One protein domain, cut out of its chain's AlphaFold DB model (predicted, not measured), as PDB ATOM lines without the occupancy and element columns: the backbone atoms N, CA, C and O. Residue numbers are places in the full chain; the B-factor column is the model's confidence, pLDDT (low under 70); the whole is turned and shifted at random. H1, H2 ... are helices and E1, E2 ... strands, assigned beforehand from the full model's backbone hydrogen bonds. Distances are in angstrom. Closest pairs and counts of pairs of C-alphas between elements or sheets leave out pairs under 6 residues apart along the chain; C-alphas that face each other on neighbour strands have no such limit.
ATOM      1  N   HIS A  12     163.281 174.536 201.534       60.56
ATOM      2  CA  HIS A  12     162.496 175.466 202.339       60.56
ATOM      3  C   HIS A  12     162.813 176.927 201.984       60.56
ATOM      4  O   HIS A  12     161.889 177.707 201.755       60.56
ATOM      5  N   GLY A  13     164.089 177.277 201.795       61.44
ATOM      6  CA  GLY A  13     164.486 178.598 201.285       61.44
ATOM      7  C   GLY A  13     163.895 178.894 199.900       61.44
ATOM      8  O   GLY A  13     163.445 180.008 199.612       61.44
ATOM      9  N   LEU A  14     163.795 177.863 199.052       60.78
ATOM     10  CA  LEU A  14     163.119 177.967 197.762       60.78
ATOM     11  C   LEU A  14     161.602 178.165 197.922       60.78
ATOM     12  O   LEU A  14     161.025 179.051 197.292       60.78
ATOM     13  N   GLU A  15     160.952 177.374 198.776       60.84
ATOM     14  CA  GLU A  15     159.527 177.487 199.102       60.84
ATOM     15  C   GLU A  15     159.157 178.889 199.599       60.84
ATOM     16  O   GLU A  15     158.190 179.479 199.105       60.84
ATOM     17  N   GLU A  16     159.917 179.432 200.552       65.06
ATOM     18  CA  GLU A  16     159.650 180.721 201.187       65.06
ATOM     19  C   GLU A  16     159.567 181.845 200.144       65.06
ATOM     20  O   GLU A  16     158.658 182.679 200.169       65.06
ATOM     21  N   ARG A  17     160.452 181.826 199.142       65.56
ATOM     22  CA  ARG A  17     160.480 182.834 198.071       65.56
ATOM     23  C   ARG A  17     159.262 182.790 197.159       65.56
ATOM     24  O   ARG A  17     158.820 183.845 196.705       65.56
ATOM     25  N   PHE A  18     158.724 181.601 196.902       60.88
ATOM     26  CA  PHE A  18     157.505 181.448 196.109       60.88
ATOM     27  C   PHE A  18     156.225 181.602 196.946       60.88
ATOM     28  O   PHE A  18     155.160 181.824 196.371       60.88
ATOM     29  N   SER A  19     156.314 181.515 198.277       57.75
ATOM     30  CA  SER A  19     155.160 181.549 199.187       57.75
ATOM     31  C   SER A  19     154.921 182.918 199.839       57.75
ATOM     32  O   SER A  19     153.765 183.296 200.020       57.75
ATOM     33  N   ASN A  20     155.972 183.696 200.138       48.28
ATOM     34  CA  ASN A  20     155.887 184.940 200.927       48.28
ATOM     35  C   ASN A  20     155.589 186.223 200.128       48.28
ATOM     36  O   ASN A  20     155.767 187.327 200.643       48.28
ATOM     37  N   LYS A  21     155.105 186.137 198.885       47.12
ATOM     38  CA  LYS A  21     154.626 187.323 198.157       47.12
ATOM     39  C   LYS A  21     153.270 187.052 197.529       47.12
ATOM     40  O   LYS A  21     153.147 186.225 196.631       47.12
ATOM     41  N   THR A  22     152.262 187.813 197.948       39.50
ATOM     42  CA  THR A  22     151.145 188.158 197.068       39.50
ATOM     43  C   THR A  22     151.758 188.735 195.797       39.50
ATOM     44  O   THR A  22     152.380 189.795 195.829       39.50
ATOM     45  N   PHE A  23     151.684 187.973 194.708       43.31
ATOM     46  CA  PHE A  23     152.182 188.342 193.389       43.31
ATOM     47  C   PHE A  23     151.329 189.490 192.827       43.31
ATOM     48  O   PHE A  23     150.498 189.289 191.947       43.31
ATOM     49  N   ASP A  24     151.514 190.700 193.351       40.81
ATOM     50  CA  ASP A  24     151.101 191.906 192.647       40.81
ATOM     51  C   ASP A  24     152.132 192.151 191.540       40.81
ATOM     52  O   ASP A  24     153.320 192.391 191.788       40.81
ATOM     53  N   VAL A  25     151.682 192.003 190.296       44.09
ATOM     54  CA  VAL A  25     152.495 192.101 189.073       44.09
ATOM     55  C   VAL A  25     153.249 193.438 189.008       44.09
ATOM     56  O   VAL A  25     154.321 193.508 188.407       44.09
ATOM     57  N   ASN A  26     152.744 194.476 189.684       39.72
ATOM     58  CA  ASN A  26     153.366 195.798 189.727       39.72
ATOM     59  C   ASN A  26     154.569 195.885 190.685       39.72
ATOM     60  O   ASN A  26     155.518 196.615 190.401       39.72
ATOM     61  N   ASP A  27     154.594 195.093 191.762       37.72
ATOM     62  CA  ASP A  27     155.697 195.080 192.733       37.72
ATOM     63  C   ASP A  27     156.784 194.048 192.391       37.72
ATOM     64  O   ASP A  27     157.947 194.203 192.780       37.72
ATOM     65  N   ALA A  28     156.458 193.011 191.613       39.00
ATOM     66  CA  ALA A  28     157.392 191.946 191.239       39.00
ATOM     67  C   ALA A  28     158.597 192.452 190.420       39.00
ATOM     68  O   ALA A  28     159.721 191.989 190.626       39.00
ATOM     69  N   ILE A  29     158.396 193.460 189.565       43.25
ATOM     70  CA  ILE A  29     159.469 194.050 188.749       43.25
ATOM     71  C   ILE A  29     160.429 194.883 189.620       43.25
ATOM     72  O   ILE A  29     161.632 194.903 189.372       43.25
ATOM     73  N   ALA A  30     159.942 195.512 190.695       33.41
ATOM     74  CA  ALA A  30     160.744 196.384 191.559       33.41
ATOM     75  C   ALA A  30     161.341 195.680 192.799       33.41
ATOM     76  O   ALA A  30     162.352 196.132 193.348       33.41
ATOM     77  N   SER A  31     160.727 194.584 193.254       36.88
ATOM     78  CA  SER A  31     161.034 193.896 194.517       36.88
ATOM     79  C   SER A  31     162.008 192.722 194.355       36.88
ATOM     80  O   SER A  31     162.791 192.442 195.265       36.88
ATOM     81  N   ILE A  32     162.028 192.062 193.190       39.50
ATOM     82  CA  ILE A  32     163.037 191.032 192.875       39.50
ATOM     83  C   ILE A  32     164.421 191.681 192.679       39.50
ATOM     84  O   ILE A  32     165.433 191.106 193.065       39.50
ATOM     85  N   LEU A  65     159.102 169.583 199.533       78.62
ATOM     86  CA  LEU A  65     158.992 169.386 198.083       78.62
ATOM     87  C   LEU A  65     157.544 169.550 197.590       78.62
ATOM     88  O   LEU A  65     157.296 170.143 196.536       78.62
ATOM     89  N   ASN A  66     156.564 169.048 198.341       79.62
ATOM     90  CA  ASN A  66     155.150 169.200 198.001       79.62
ATOM     91  C   ASN A  66     154.652 170.643 198.165       79.62
ATOM     92  O   ASN A  66     153.806 171.090 197.382       79.62
ATOM     93  N   ARG A  67     155.155 171.392 199.152       78.06
ATOM     94  CA  ARG A  67     154.878 172.828 199.298       78.06
ATOM     95  C   ARG A  67     155.495 173.619 198.146       78.06
ATOM     96  O   ARG A  67     154.767 174.362 197.488       78.06
ATOM     97  N   PHE A  68     156.745 173.341 197.784       78.88
ATOM     98  CA  PHE A  68     157.397 173.937 196.617       78.88
ATOM     99  C   PHE A  68     156.622 173.679 195.311       78.88
ATOM    100  O   PHE A  68     156.292 174.613 194.578       78.88
ATOM    101  N   LYS A  69     156.211 172.430 195.049       80.81
ATOM    102  CA  LYS A  69     155.362 172.086 193.888       80.81
ATOM    103  C   LYS A  69     154.047 172.864 193.868       80.81
ATOM    104  O   LYS A  69     153.602 173.287 192.802       80.81
ATOM    105  N   ARG A  70     153.398 173.033 195.026       80.69
ATOM    106  CA  ARG A  70     152.166 173.830 195.143       80.69
ATOM    107  C   ARG A  70     152.430 175.303 194.838       80.69
ATOM    108  O   ARG A  70     151.635 175.903 194.120       80.69
ATOM    109  N   ALA A  71     153.544 175.852 195.309       77.50
ATOM    110  CA  ALA A  71     153.930 177.230 195.038       77.50
ATOM    111  C   ALA A  71     154.155 177.474 193.530       77.50
ATOM    112  O   ALA A  71     153.599 178.416 192.966       77.50
ATOM    113  N   LEU A  72     154.839 176.557 192.830       79.06
ATOM    114  CA  LEU A  72     154.995 176.621 191.368       79.06
ATOM    115  C   LEU A  72     153.665 176.514 190.603       79.06
ATOM    116  O   LEU A  72     153.489 177.152 189.563       79.06
ATOM    117  N   ARG A  73     152.713 175.705 191.094       78.88
ATOM    118  CA  ARG A  73     151.374 175.596 190.485       78.88
ATOM    119  C   ARG A  73     150.584 176.891 190.625       78.88
ATOM    120  O   ARG A  73     150.004 177.322 189.636       78.88
ATOM    121  N   ARG A  74     150.627 177.536 191.793       75.56
ATOM    122  CA  ARG A  74     149.987 178.844 192.012       75.56
ATOM    123  C   ARG A  74     150.514 179.912 191.059       75.56
ATOM    124  O   ARG A  74     149.751 180.750 190.604       75.56
ATOM    125  N   PHE A  75     151.788 179.849 190.675       68.88
ATOM    126  CA  PHE A  75     152.312 180.771 189.666       68.88
ATOM    127  C   PHE A  75     151.616 180.617 188.303       68.88
ATOM    128  O   PHE A  75     151.434 181.611 187.610       68.88
ATOM    129  N   LYS A  76     151.168 179.411 187.912       65.25
ATOM    130  CA  LYS A  76     150.385 179.237 186.670       65.25
ATOM    131  C   LYS A  76     149.023 179.939 186.715       65.25
ATOM    132  O   LYS A  76     148.445 180.201 185.667       65.25
ATOM    133  N   GLU A  77     148.511 180.223 187.909       69.38
ATOM    134  CA  GLU A  77     147.243 180.933 188.107       69.38
ATOM    135  C   GLU A  77     147.421 182.458 187.993       69.38
ATOM    136  O   GLU A  77     146.437 183.186 187.873       69.38
ATOM    137  N   VAL A  78     148.667 182.956 187.972       68.88
ATOM    138  CA  VAL A  78     148.960 184.368 187.706       68.88
ATOM    139  C   VAL A  78     148.614 184.675 186.251       68.88
ATOM    140  O   VAL A  78     149.183 184.108 185.318       68.88
ATOM    141  N   VAL A  79     147.679 185.603 186.047       71.56
ATOM    142  CA  VAL A  79     147.277 186.049 184.710       71.56
ATOM    143  C   VAL A  79     148.399 186.890 184.109       71.56
ATOM    144  O   VAL A  79     148.579 188.060 184.443       71.56
ATOM    145  N   ILE A  80     149.160 186.286 183.200       72.62
ATOM    146  CA  ILE A  80     150.219 186.967 182.459       72.62
ATOM    147  C   ILE A  80     149.594 187.625 181.219       72.62
ATOM    148  O   ILE A  80     148.997 186.919 180.400       72.62
ATOM    149  N   PRO A  81     149.716 188.954 181.033       77.06
ATOM    150  CA  PRO A  81     149.129 189.642 179.886       77.06
ATOM    151  C   PRO A  81     149.619 189.055 178.557       77.06
ATOM    152  O   PRO A  81     150.801 189.161 178.221       77.06
ATOM    153  N   ALA A  82     148.711 188.454 177.785       79.81
ATOM    154  CA  ALA A  82     149.040 187.765 176.532       79.81
ATOM    155  C   ALA A  82     149.534 188.710 175.420       79.81
ATOM    156  O   ALA A  82     150.175 188.278 174.467       79.81
ATOM    157  N   ASN A  83     149.247 190.009 175.538       85.69
ATOM    158  CA  ASN A  83     149.548 191.020 174.525       85.69
ATOM    159  C   ASN A  83     150.968 191.599 174.601       85.69
ATOM    160  O   ASN A  83     151.310 192.456 173.787       85.69
ATOM    161  N   LYS A  84     151.789 191.183 175.572       86.50
ATOM    162  CA  LYS A  84     153.157 191.685 175.740       86.50
ATOM    163  C   LYS A  84     154.155 190.535 175.858       86.50
ATOM    164  O   LYS A  84     153.803 189.496 176.420       86.50
ATOM    165  N   PRO A  85     155.383 190.697 175.338       90.00
ATOM    166  CA  PRO A  85     156.468 189.771 175.625       90.00
ATOM    167  C   PRO A  85     156.905 189.914 177.088       90.00
ATOM    168  O   PRO A  85     156.980 191.026 177.609       90.00
ATOM    169  N   HIS A  86     157.230 188.792 177.727       87.12
ATOM    170  CA  HIS A  86     157.721 188.739 179.105       87.12
ATOM    171  C   HIS A  86     159.036 187.970 179.169       87.12
ATOM    172  O   HIS A  86     159.212 186.964 178.478       87.12
ATOM    173  N   LEU A  87     159.944 188.425 180.028       89.00
ATOM    174  CA  LEU A  87     161.209 187.757 180.308       89.00
ATOM    175  C   LEU A  87     161.226 187.303 181.766       89.00
ATOM    176  O   LEU A  87     161.193 188.125 182.678       89.00
ATOM    177  N   PHE A  88     161.313 185.995 181.976       88.62
ATOM    178  CA  PHE A  88     161.603 185.402 183.270       88.62
ATOM    179  C   PHE A  88     163.115 185.213 183.382       88.62
ATOM    180  O   PHE A  88     163.702 184.388 182.682       88.62
ATOM    181  N   PHE A  89     163.754 186.011 184.231       87.06
ATOM    182  CA  PHE A  89     165.203 186.024 184.378       87.06
ATOM    183  C   PHE A  89     165.615 185.441 185.727       87.06
ATOM    184  O   PHE A  89     165.219 185.962 186.769       87.06
ATOM    185  N   VAL A  90     166.434 184.389 185.708       88.00
ATOM    186  CA  VAL A  90     167.058 183.828 186.912       88.00
ATOM    187  C   VAL A  90     168.555 184.052 186.823       88.00
ATOM    188  O   VAL A  90     169.236 183.479 185.973       88.00
ATOM    189  N   ASN A  91     169.062 184.907 187.703       85.06
ATOM    190  CA  ASN A  91     170.484 185.188 187.792       85.06
ATOM    191  C   ASN A  91     171.149 184.242 188.803       85.06
ATOM    192  O   ASN A  91     170.559 183.979 189.849       85.06
ATOM    193  N   HIS A  92     172.379 183.801 188.532       83.88
ATOM    194  CA  HIS A  92     173.194 182.971 189.428       83.88
ATOM    195  C   HIS A  92     172.556 181.630 189.805       83.88
ATOM    196  O   HIS A  92     172.409 181.311 190.986       83.88
ATOM    197  N   MET A  93     172.217 180.799 188.816       86.56
ATOM    198  CA  MET A  93     171.702 179.453 189.087       86.56
ATOM    199  C   MET A  93     172.675 178.591 189.908       86.56
ATOM    200  O   MET A  93     172.237 177.641 190.543       86.56
ATOM    201  N   GLU A  94     173.970 178.924 189.973       81.38
ATOM    202  CA  GLU A  94     174.904 178.272 190.900       81.38
ATOM    203  C   GLU A  94     174.468 178.329 192.367       81.38
ATOM    204  O   GLU A  94     174.896 177.493 193.162       81.38
ATOM    205  N   ALA A  95     173.582 179.256 192.729       79.62
ATOM    206  CA  ALA A  95     172.988 179.306 194.055       79.62
ATOM    207  C   ALA A  95     172.132 178.062 194.370       79.62
ATOM    208  O   ALA A  95     171.975 177.733 195.540       79.62
ATOM    209  N   PHE A  96     171.659 177.333 193.349       80.62
ATOM    210  CA  PHE A  96     170.964 176.047 193.480       80.62
ATOM    211  C   PHE A  96     171.911 174.844 193.635       80.62
ATOM    212  O   PHE A  96     171.444 173.714 193.742       80.62
ATOM    213  N   SER A  97     173.234 175.043 193.644       75.69
ATOM    214  CA  SER A  97     174.208 173.948 193.826       75.69
ATOM    215  C   SER A  97     174.110 173.251 195.187       75.69
ATOM    216  O   SER A  97     174.565 172.123 195.341       75.69
ATOM    217  N   SER A  98     173.515 173.895 196.187       73.75
ATOM    218  CA  SER A  98     173.134 173.268 197.458       73.75
ATOM    219  C   SER A  98     172.085 172.175 197.255       73.75
ATOM    220  O   SER A  98     172.216 171.096 197.827       73.75
ATOM    221  N   LEU A  99     171.094 172.412 196.388       76.06
ATOM    222  CA  LEU A  99     170.005 171.472 196.127       76.06
ATOM    223  C   LEU A  99     170.489 170.189 195.453       76.06
ATOM    224  O   LEU A  99     169.838 169.160 195.570       76.06
ATOM    225  N   THR A 100     171.636 170.203 194.774       74.69
ATOM    226  CA  THR A 100     172.175 168.995 194.129       74.69
ATOM    227  C   THR A 100     172.834 168.026 195.116       74.69
ATOM    228  O   THR A 100     173.261 166.944 194.716       74.69
ATOM    229  N   ARG A 101     172.927 168.386 196.405       73.88
ATOM    230  CA  ARG A 101     173.598 167.578 197.437       73.88
ATOM    231  C   ARG A 101     172.761 166.408 197.943       73.88
ATOM    232  O   ARG A 101     173.338 165.455 198.464       73.88
ATOM    233  N   ASP A 102     171.440 166.466 197.799       77.31
ATOM    234  CA  ASP A 102     170.531 165.405 198.223       77.31
ATOM    235  C   ASP A 102     169.448 165.108 197.172       77.31
ATOM    236  O   ASP A 102     169.197 165.879 196.246       77.31
ATOM    237  N   VAL A 103     168.809 163.942 197.307       80.62
ATOM    238  CA  VAL A 103     167.825 163.436 196.335       80.62
ATOM    239  C   VAL A 103     166.580 164.326 196.257       80.62
ATOM    240  O   VAL A 103     165.950 164.420 195.202       80.62
ATOM    241  N   VAL A 104     166.189 164.969 197.358       82.56
ATOM    242  CA  VAL A 104     164.974 165.790 197.419       82.56
ATOM    243  C   VAL A 104     165.214 167.143 196.763       82.56
ATOM    244  O   VAL A 104     164.396 167.565 195.942       82.56
ATOM    245  N   GLY A 105     166.336 167.792 197.066       83.38
ATOM    246  CA  GLY A 105     166.784 169.013 196.414       83.38
ATOM    247  C   GLY A 105     166.990 168.804 194.915       83.38
ATOM    248  O   GLY A 105     166.493 169.606 194.120       83.38
ATOM    249  N   LEU A 106     167.602 167.683 194.512       81.69
ATOM    250  CA  LEU A 106     167.795 167.351 193.101       81.69
ATOM    251  C   LEU A 106     166.447 167.257 192.380       81.69
ATOM    252  O   LEU A 106     166.239 167.911 191.359       81.69
ATOM    253  N   ARG A 107     165.484 166.538 192.972       83.56
ATOM    254  CA  ARG A 107     164.109 166.473 192.460       83.56
ATOM    255  C   ARG A 107     163.447 167.847 192.419       83.56
ATOM    256  O   ARG A 107     162.753 168.149 191.454       83.56
ATOM    257  N   ALA A 108     163.613 168.683 193.444       84.81
ATOM    258  CA  ALA A 108     163.046 170.032 193.459       84.81
ATOM    259  C   ALA A 108     163.567 170.859 192.278       84.81
ATOM    260  O   ALA A 108     162.782 171.487 191.565       84.81
ATOM    261  N   LEU A 109     164.870 170.794 192.020       85.25
ATOM    262  CA  LEU A 109     165.504 171.485 190.909       85.25
ATOM    263  C   LEU A 109     165.054 170.925 189.548       85.25
ATOM    264  O   LEU A 109     164.713 171.703 188.659       85.25
ATOM    265  N   GLU A 110     164.921 169.604 189.399       84.75
ATOM    266  CA  GLU A 110     164.307 168.984 188.212       84.75
ATOM    267  C   GLU A 110     162.874 169.485 187.975       84.75
ATOM    268  O   GLU A 110     162.519 169.861 186.855       84.75
ATOM    269  N   TYR A 111     162.049 169.541 189.027       86.00
ATOM    270  CA  TYR A 111     160.685 170.073 188.946       86.00
ATOM    271  C   TYR A 111     160.664 171.548 188.551       86.00
ATOM    272  O   TYR A 111     159.809 171.948 187.759       86.00
ATOM    273  N   PHE A 112     161.589 172.348 189.078       88.06
ATOM    274  CA  PHE A 112     161.729 173.753 188.711       88.06
ATOM    275  C   PHE A 112     162.073 173.910 187.225       88.06
ATOM    276  O   PHE A 112     161.414 174.671 186.515       88.06
ATOM    277  N   MET A 113     163.033 173.130 186.725       87.81
ATOM    278  CA  MET A 113     163.426 173.145 185.314       87.81
ATOM    279  C   MET A 113     162.285 172.700 184.393       87.81
ATOM    280  O   MET A 113     161.974 173.382 183.414       87.81
ATOM    281  N   LEU A 114     161.591 171.611 184.736       86.81
ATOM    282  CA  LEU A 114     160.385 171.160 184.032       86.81
ATOM    283  C   LEU A 114     159.301 172.231 184.007       86.81
ATOM    284  O   LEU A 114     158.605 172.410 183.007       86.81
ATOM    285  N   TRP A 115     159.121 172.927 185.122       88.88
ATOM    286  CA  TRP A 115     158.148 173.997 185.219       88.88
ATOM    287  C   TRP A 115     158.501 175.170 184.298       88.88
ATOM    288  O   TRP A 115     157.616 175.623 183.575       88.88
ATOM    289  N   LEU A 116     159.771 175.586 184.224       89.94
ATOM    290  CA  LEU A 116     160.236 176.621 183.288       89.94
ATOM    291  C   LEU A 116     160.021 176.227 181.819       89.94
ATOM    292  O   LEU A 116     159.581 177.051 181.019       89.94
ATOM    293  N   ILE A 117     160.284 174.967 181.463       87.88
ATOM    294  CA  ILE A 117     160.061 174.449 180.102       87.88
ATOM    295  C   ILE A 117     158.573 174.453 179.759       87.88
ATOM    296  O   ILE A 117     158.164 174.900 178.689       87.88
ATOM    297  N   ASN A 118     157.734 173.981 180.683       88.06
ATOM    298  CA  ASN A 118     156.292 174.026 180.488       88.06
ATOM    299  C   ASN A 118     155.796 175.475 180.394       88.06
ATOM    300  O   ASN A 118     154.923 175.753 179.585       88.06
ATOM    301  N   LEU A 119     156.374 176.407 181.156       86.75
ATOM    302  CA  LEU A 119     156.020 177.823 181.100       86.75
ATOM    303  C   LEU A 119     156.275 178.420 179.705       86.75
ATOM    304  O   LEU A 119     155.392 179.076 179.160       86.75
ATOM    305  N   THR A 120     157.437 178.170 179.094       89.88
ATOM    306  CA  THR A 120     157.745 178.684 177.743       89.88
ATOM    307  C   THR A 120     156.960 177.979 176.638       89.88
ATOM    308  O   THR A 120     156.671 178.589 175.606       89.88
ATOM    309  N   ARG A 121     156.579 176.711 176.844       88.00
ATOM    310  CA  ARG A 121     155.722 175.961 175.917       88.00
ATOM    311  C   ARG A 121     154.268 176.425 175.970       88.00
ATOM    312  O   ARG A 121     153.661 176.636 174.920       88.00
ATOM    313  N   ASP A 122     153.720 176.562 177.175       86.81
ATOM    314  CA  ASP A 122     152.318 176.910 177.414       86.81
ATOM    315  C   ASP A 122     152.066 178.398 177.064       86.81
ATOM    316  O   ASP A 122     150.993 178.742 176.566       86.81
ATOM    317  N   TYR A 123     153.071 179.275 177.226       86.56
ATOM    318  CA  TYR A 123     152.969 180.716 176.961       86.56
ATOM    319  C   TYR A 123     154.032 181.205 175.966       86.56
ATOM    320  O   TYR A 123     155.154 181.566 176.326       86.56
ATOM    321  N   ARG A 124     153.653 181.312 174.685       87.88
ATOM    322  CA  ARG A 124     154.566 181.712 173.591       87.88
ATOM    323  C   ARG A 124     155.161 183.115 173.724       87.88
ATOM    324  O   ARG A 124     156.159 183.405 173.063       87.88
ATOM    325  N   ASN A 125     154.561 183.993 174.523       88.31
ATOM    326  CA  ASN A 125     155.056 185.343 174.792       88.31
ATOM    327  C   ASN A 125     156.055 185.399 175.959       88.31
ATOM    328  O   ASN A 125     156.619 186.462 176.203       88.31
ATOM    329  N   ILE A 126     156.305 184.286 176.655       90.00
ATOM    330  CA  ILE A 126     157.295 184.208 177.733       90.00
ATOM    331  C   ILE A 126     158.620 183.678 177.182       90.00
ATOM    332  O   ILE A 126     158.676 182.743 176.378       90.00
ATOM    333  N   ARG A 127     159.719 184.291 177.615       90.88
ATOM    334  CA  ARG A 127     161.082 183.787 177.449       90.88
ATOM    335  C   ARG A 127     161.693 183.575 178.821       90.88
ATOM    336  O   ARG A 127     161.439 184.359 179.729       90.88
ATOM    337  N   VAL A 128     162.497 182.530 178.961       92.31
ATOM    338  CA  VAL A 128     163.255 182.252 180.182       92.31
ATOM    339  C   VAL A 128     164.731 182.447 179.865       92.31
ATOM    340  O   VAL A 128     165.225 181.896 178.884       92.31
ATOM    341  N   LEU A 129     165.421 183.232 180.686       92.88
ATOM    342  CA  LEU A 129     166.866 183.409 180.624       92.88
ATOM    343  C   LEU A 129     167.461 183.038 181.980       92.88
ATOM    344  O   LEU A 129     167.085 183.602 183.005       92.88
ATOM    345  N   LEU A 130     168.395 182.093 181.964       90.62
ATOM    346  CA  LEU A 130     169.107 181.618 183.143       90.62
ATOM    347  C   LEU A 130     170.582 181.989 182.992       90.62
ATOM    348  O   LEU A 130     171.173 181.713 181.948       90.62
ATOM    349  N   THR A 131     171.187 182.589 184.014       89.12
ATOM    350  CA  THR A 131     172.646 182.768 184.064       89.12
ATOM    351  C   THR A 131     173.235 181.803 185.072       89.12
ATOM    352  O   THR A 131     172.630 181.510 186.105       89.12
ATOM    353  N   CYS A 132     174.418 181.282 184.772       86.06
ATOM    354  CA  CYS A 132     175.128 180.426 185.702       86.06
ATOM    355  C   CYS A 132     176.633 180.485 185.487       86.06
ATOM    356  O   CYS A 132     177.115 180.815 184.400       86.06
ATOM    357  N   SER A 133     177.384 180.134 186.525       79.81
ATOM    358  CA  SER A 133     178.803 179.843 186.367       79.81
ATOM    359  C   SER A 133     179.015 178.587 185.499       79.81
ATOM    360  O   SER A 133     178.214 177.650 185.575       79.81
ATOM    361  N   PRO A 134     180.124 178.498 184.736       74.75
ATOM    362  CA  PRO A 134     180.434 177.302 183.950       74.75
ATOM    363  C   PRO A 134     180.477 176.020 184.791       74.75
ATOM    364  O   PRO A 134     180.032 174.978 184.332       74.75
ATOM    365  N   LEU A 135     180.966 176.099 186.034       71.88
ATOM    366  CA  LEU A 135     181.051 174.944 186.935       71.88
ATOM    367  C   LEU A 135     179.670 174.366 187.247       71.88
ATOM    368  O   LEU A 135     179.468 173.171 187.078       71.88
ATOM    369  N   PHE A 136     178.707 175.218 187.609       76.25
ATOM    370  CA  PHE A 136     177.339 174.770 187.877       76.25
ATOM    371  C   PHE A 136     176.673 174.168 186.638       76.25
ATOM    372  O   PHE A 136     175.958 173.173 186.733       76.25
ATOM    373  N   TYR A 137     176.926 174.750 185.465       76.69
ATOM    374  CA  TYR A 137     176.432 174.184 184.218       76.69
ATOM    375  C   TYR A 137     176.931 172.740 184.012       76.69
ATOM    376  O   TYR A 137     176.143 171.872 183.648       76.69
ATOM    377  N   TYR A 138     178.203 172.444 184.292       70.00
ATOM    378  CA  TYR A 138     178.720 171.079 184.138       70.00
ATOM    379  C   TYR A 138     178.294 170.131 185.243       70.00
ATOM    380  O   TYR A 138     177.896 169.017 184.937       70.00
ATOM    381  N   ASP A 139     178.373 170.566 186.500       67.88
ATOM    382  CA  ASP A 139     178.054 169.721 187.654       67.88
ATOM    383  C   ASP A 139     176.576 169.313 187.685       67.88
ATOM    384  O   ASP A 139     176.223 168.344 188.353       67.88
ATOM    385  N   PHE A 140     175.705 170.075 187.019       71.38
ATOM    386  CA  PHE A 140     174.270 169.855 187.091       71.38
ATOM    387  C   PHE A 140     173.595 169.839 185.721       71.38
ATOM    388  O   PHE A 140     172.988 168.844 185.349       71.38
ATOM    389  N   MET A 141     173.700 170.912 184.939       69.56
ATOM    390  CA  MET A 141     172.870 171.093 183.736       69.56
ATOM    391  C   MET A 141     173.161 170.100 182.604       69.56
ATOM    392  O   MET A 141     172.289 169.870 181.767       69.56
ATOM    393  N   MET A 142     174.360 169.515 182.570       67.06
ATOM    394  CA  MET A 142     174.742 168.521 181.562       67.06
ATOM    395  C   MET A 142     174.042 167.170 181.738       67.06
ATOM    396  O   MET A 142     173.769 166.515 180.733       67.06
ATOM    397  N   ASP A 143     173.724 166.790 182.976       66.81
ATOM    398  CA  ASP A 143     173.189 165.464 183.314       66.81
ATOM    399  C   ASP A 143     171.654 165.433 183.365       66.81
ATOM    400  O   ASP A 143     171.038 164.383 183.554       66.81
ATOM    401  N   ILE A 144     171.004 166.583 183.173       67.88
ATOM    402  CA  ILE A 144     169.546 166.676 183.214       67.88
ATOM    403  C   ILE A 144     168.966 166.215 181.869       67.88
ATOM    404  O   ILE A 144     169.371 166.728 180.820       67.88
ATOM    405  N   PRO A 145     167.909 165.377 181.866       68.31
ATOM    406  CA  PRO A 145     167.222 164.915 180.652       68.31
ATOM    407  C   PRO A 145     166.544 166.029 179.826       68.31
ATOM    408  O   PRO A 145     165.859 165.750 178.846       68.31
ATOM    409  N   PHE A 146     166.711 167.297 180.203       71.06
ATOM    410  CA  PHE A 146     166.109 168.450 179.543       71.06
ATOM    411  C   PHE A 146     167.105 169.312 178.771       71.06
ATOM    412  O   PHE A 146     166.697 170.359 178.267       71.06
ATOM    413  N   ARG A 147     168.371 168.890 178.650       72.56
ATOM    414  CA  ARG A 147     169.418 169.621 177.919       72.56
ATOM    415  C   ARG A 147     168.968 170.082 176.528       72.56
ATOM    416  O   ARG A 147     169.215 171.227 176.168       72.56
ATOM    417  N   ASP A 148     168.238 169.240 175.801       79.62
ATOM    418  CA  ASP A 148     167.760 169.541 174.442       79.62
ATOM    419  C   ASP A 148     166.728 170.684 174.384       79.62
ATOM    420  O   ASP A 148     166.460 171.234 173.319       79.62
ATOM    421  N   ASN A 149     166.161 171.080 175.529       83.19
ATOM    422  CA  ASN A 149     165.224 172.202 175.642       83.19
ATOM    423  C   ASN A 149     165.927 173.532 175.956       83.19
ATOM    424  O   ASN A 149     165.257 174.552 176.133       83.19
ATOM    425  N   LEU A 150     167.257 173.534 176.073       82.81
ATOM    426  CA  LEU A 150     168.038 174.691 176.487       82.81
ATOM    427  C   LEU A 150     168.938 175.167 175.352       82.81
ATOM    428  O   LEU A 150     169.739 174.416 174.801       82.81
TER     429      LEU A 150
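What this domain is: This is residues 12 to 32 and 65 to 150 of the 346 residues of an uncharacterized protein of Naegleria fowleri (UniProt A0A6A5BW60). Two short parallel strands, E1 and E2, and the long helix H5 make a V that is narrow where H5 ends and E2 begins, with H4 and H6 at its wide end. H3 is side by side with H5, and H1 with H3, while H2 touches no helix. The printed part has 107 residues with six named helices and two named strands, in the order H1 H2 H3 E1 H4 H5 E2 H6, and is mostly helix. It is compact, with a radius of gyration of the C-alphas of 14.1 A and spans of 37 by 28 by 23 A.

Where its parts are: E1 is residues 86 to 90, 13.1 A, and E2 residues 126 to 130, 13.2 A. H5, residues 103 to 122, is 27.9 A long and ends at C-alpha 122 (152.318, 176.910, 177.414). H4 is residues 93 to 101, 14.6 A; H6 residues 134 to 141, 9.8 A; H3 residues 65 to 76, 17.4 A. H1, residues 12 to 19, 10.0 A, begins at C-alpha 12 (162.496, 175.466, 202.339), and H2 is residues 25 to 32, 11.3 A.

How they stand to each other: E1 and E2 are parallel at 19 degrees, with N 88 and O 127 2.8 A apart, within hydrogen-bond range. E1, H4, H5 and E2 form a strand-helix-strand unit, two parallel neighbour strands with helices between, and its crossover is right-handed. The closest C-alphas of H5 and E2, Thr 120 and Ile 126, are 5.5 A apart. H4 and H5 touch as a helical hairpin at a steep tilt of 42 degrees, closest at C-alphas Leu 99 and Gly 105, 4.1 A, H5 with residues 105 to 109 alone. H6 touches H4, closest at C-alphas Phe 136 and Glu 94, 5.2 A. H3 touches H5 at a shallow tilt of 12 degrees, the same way, closest at C-alphas Leu 65 and Ala 108, 6.2 A. H1 touches H3, whose residues 67 to 72 alone take part, closest at C-alphas Glu 15 and Phe 68, 4.8 A. Every O i to N i+4 pair is within hydrogen-bond range in H5 and H6, against 3 of 4 in H1, 2 of 4 in H2, 7 of 8 in H3 and 0 of 5 in H4, where 4 of 6 O i to N i+3 pairs are.

The domain as a whole: The two C-alphas farthest apart, those of Asn 83 and Asp 102, are 40.7 A apart. Residues 33 to 64 are not printed, and C-alphas 32 and 65 are 22.6 A apart across the cut. Of the links printed whole, none is long. The mean pLDDT of the printed part is 74.5, and 31 of its residues are under 70, among them residues 12 to 32.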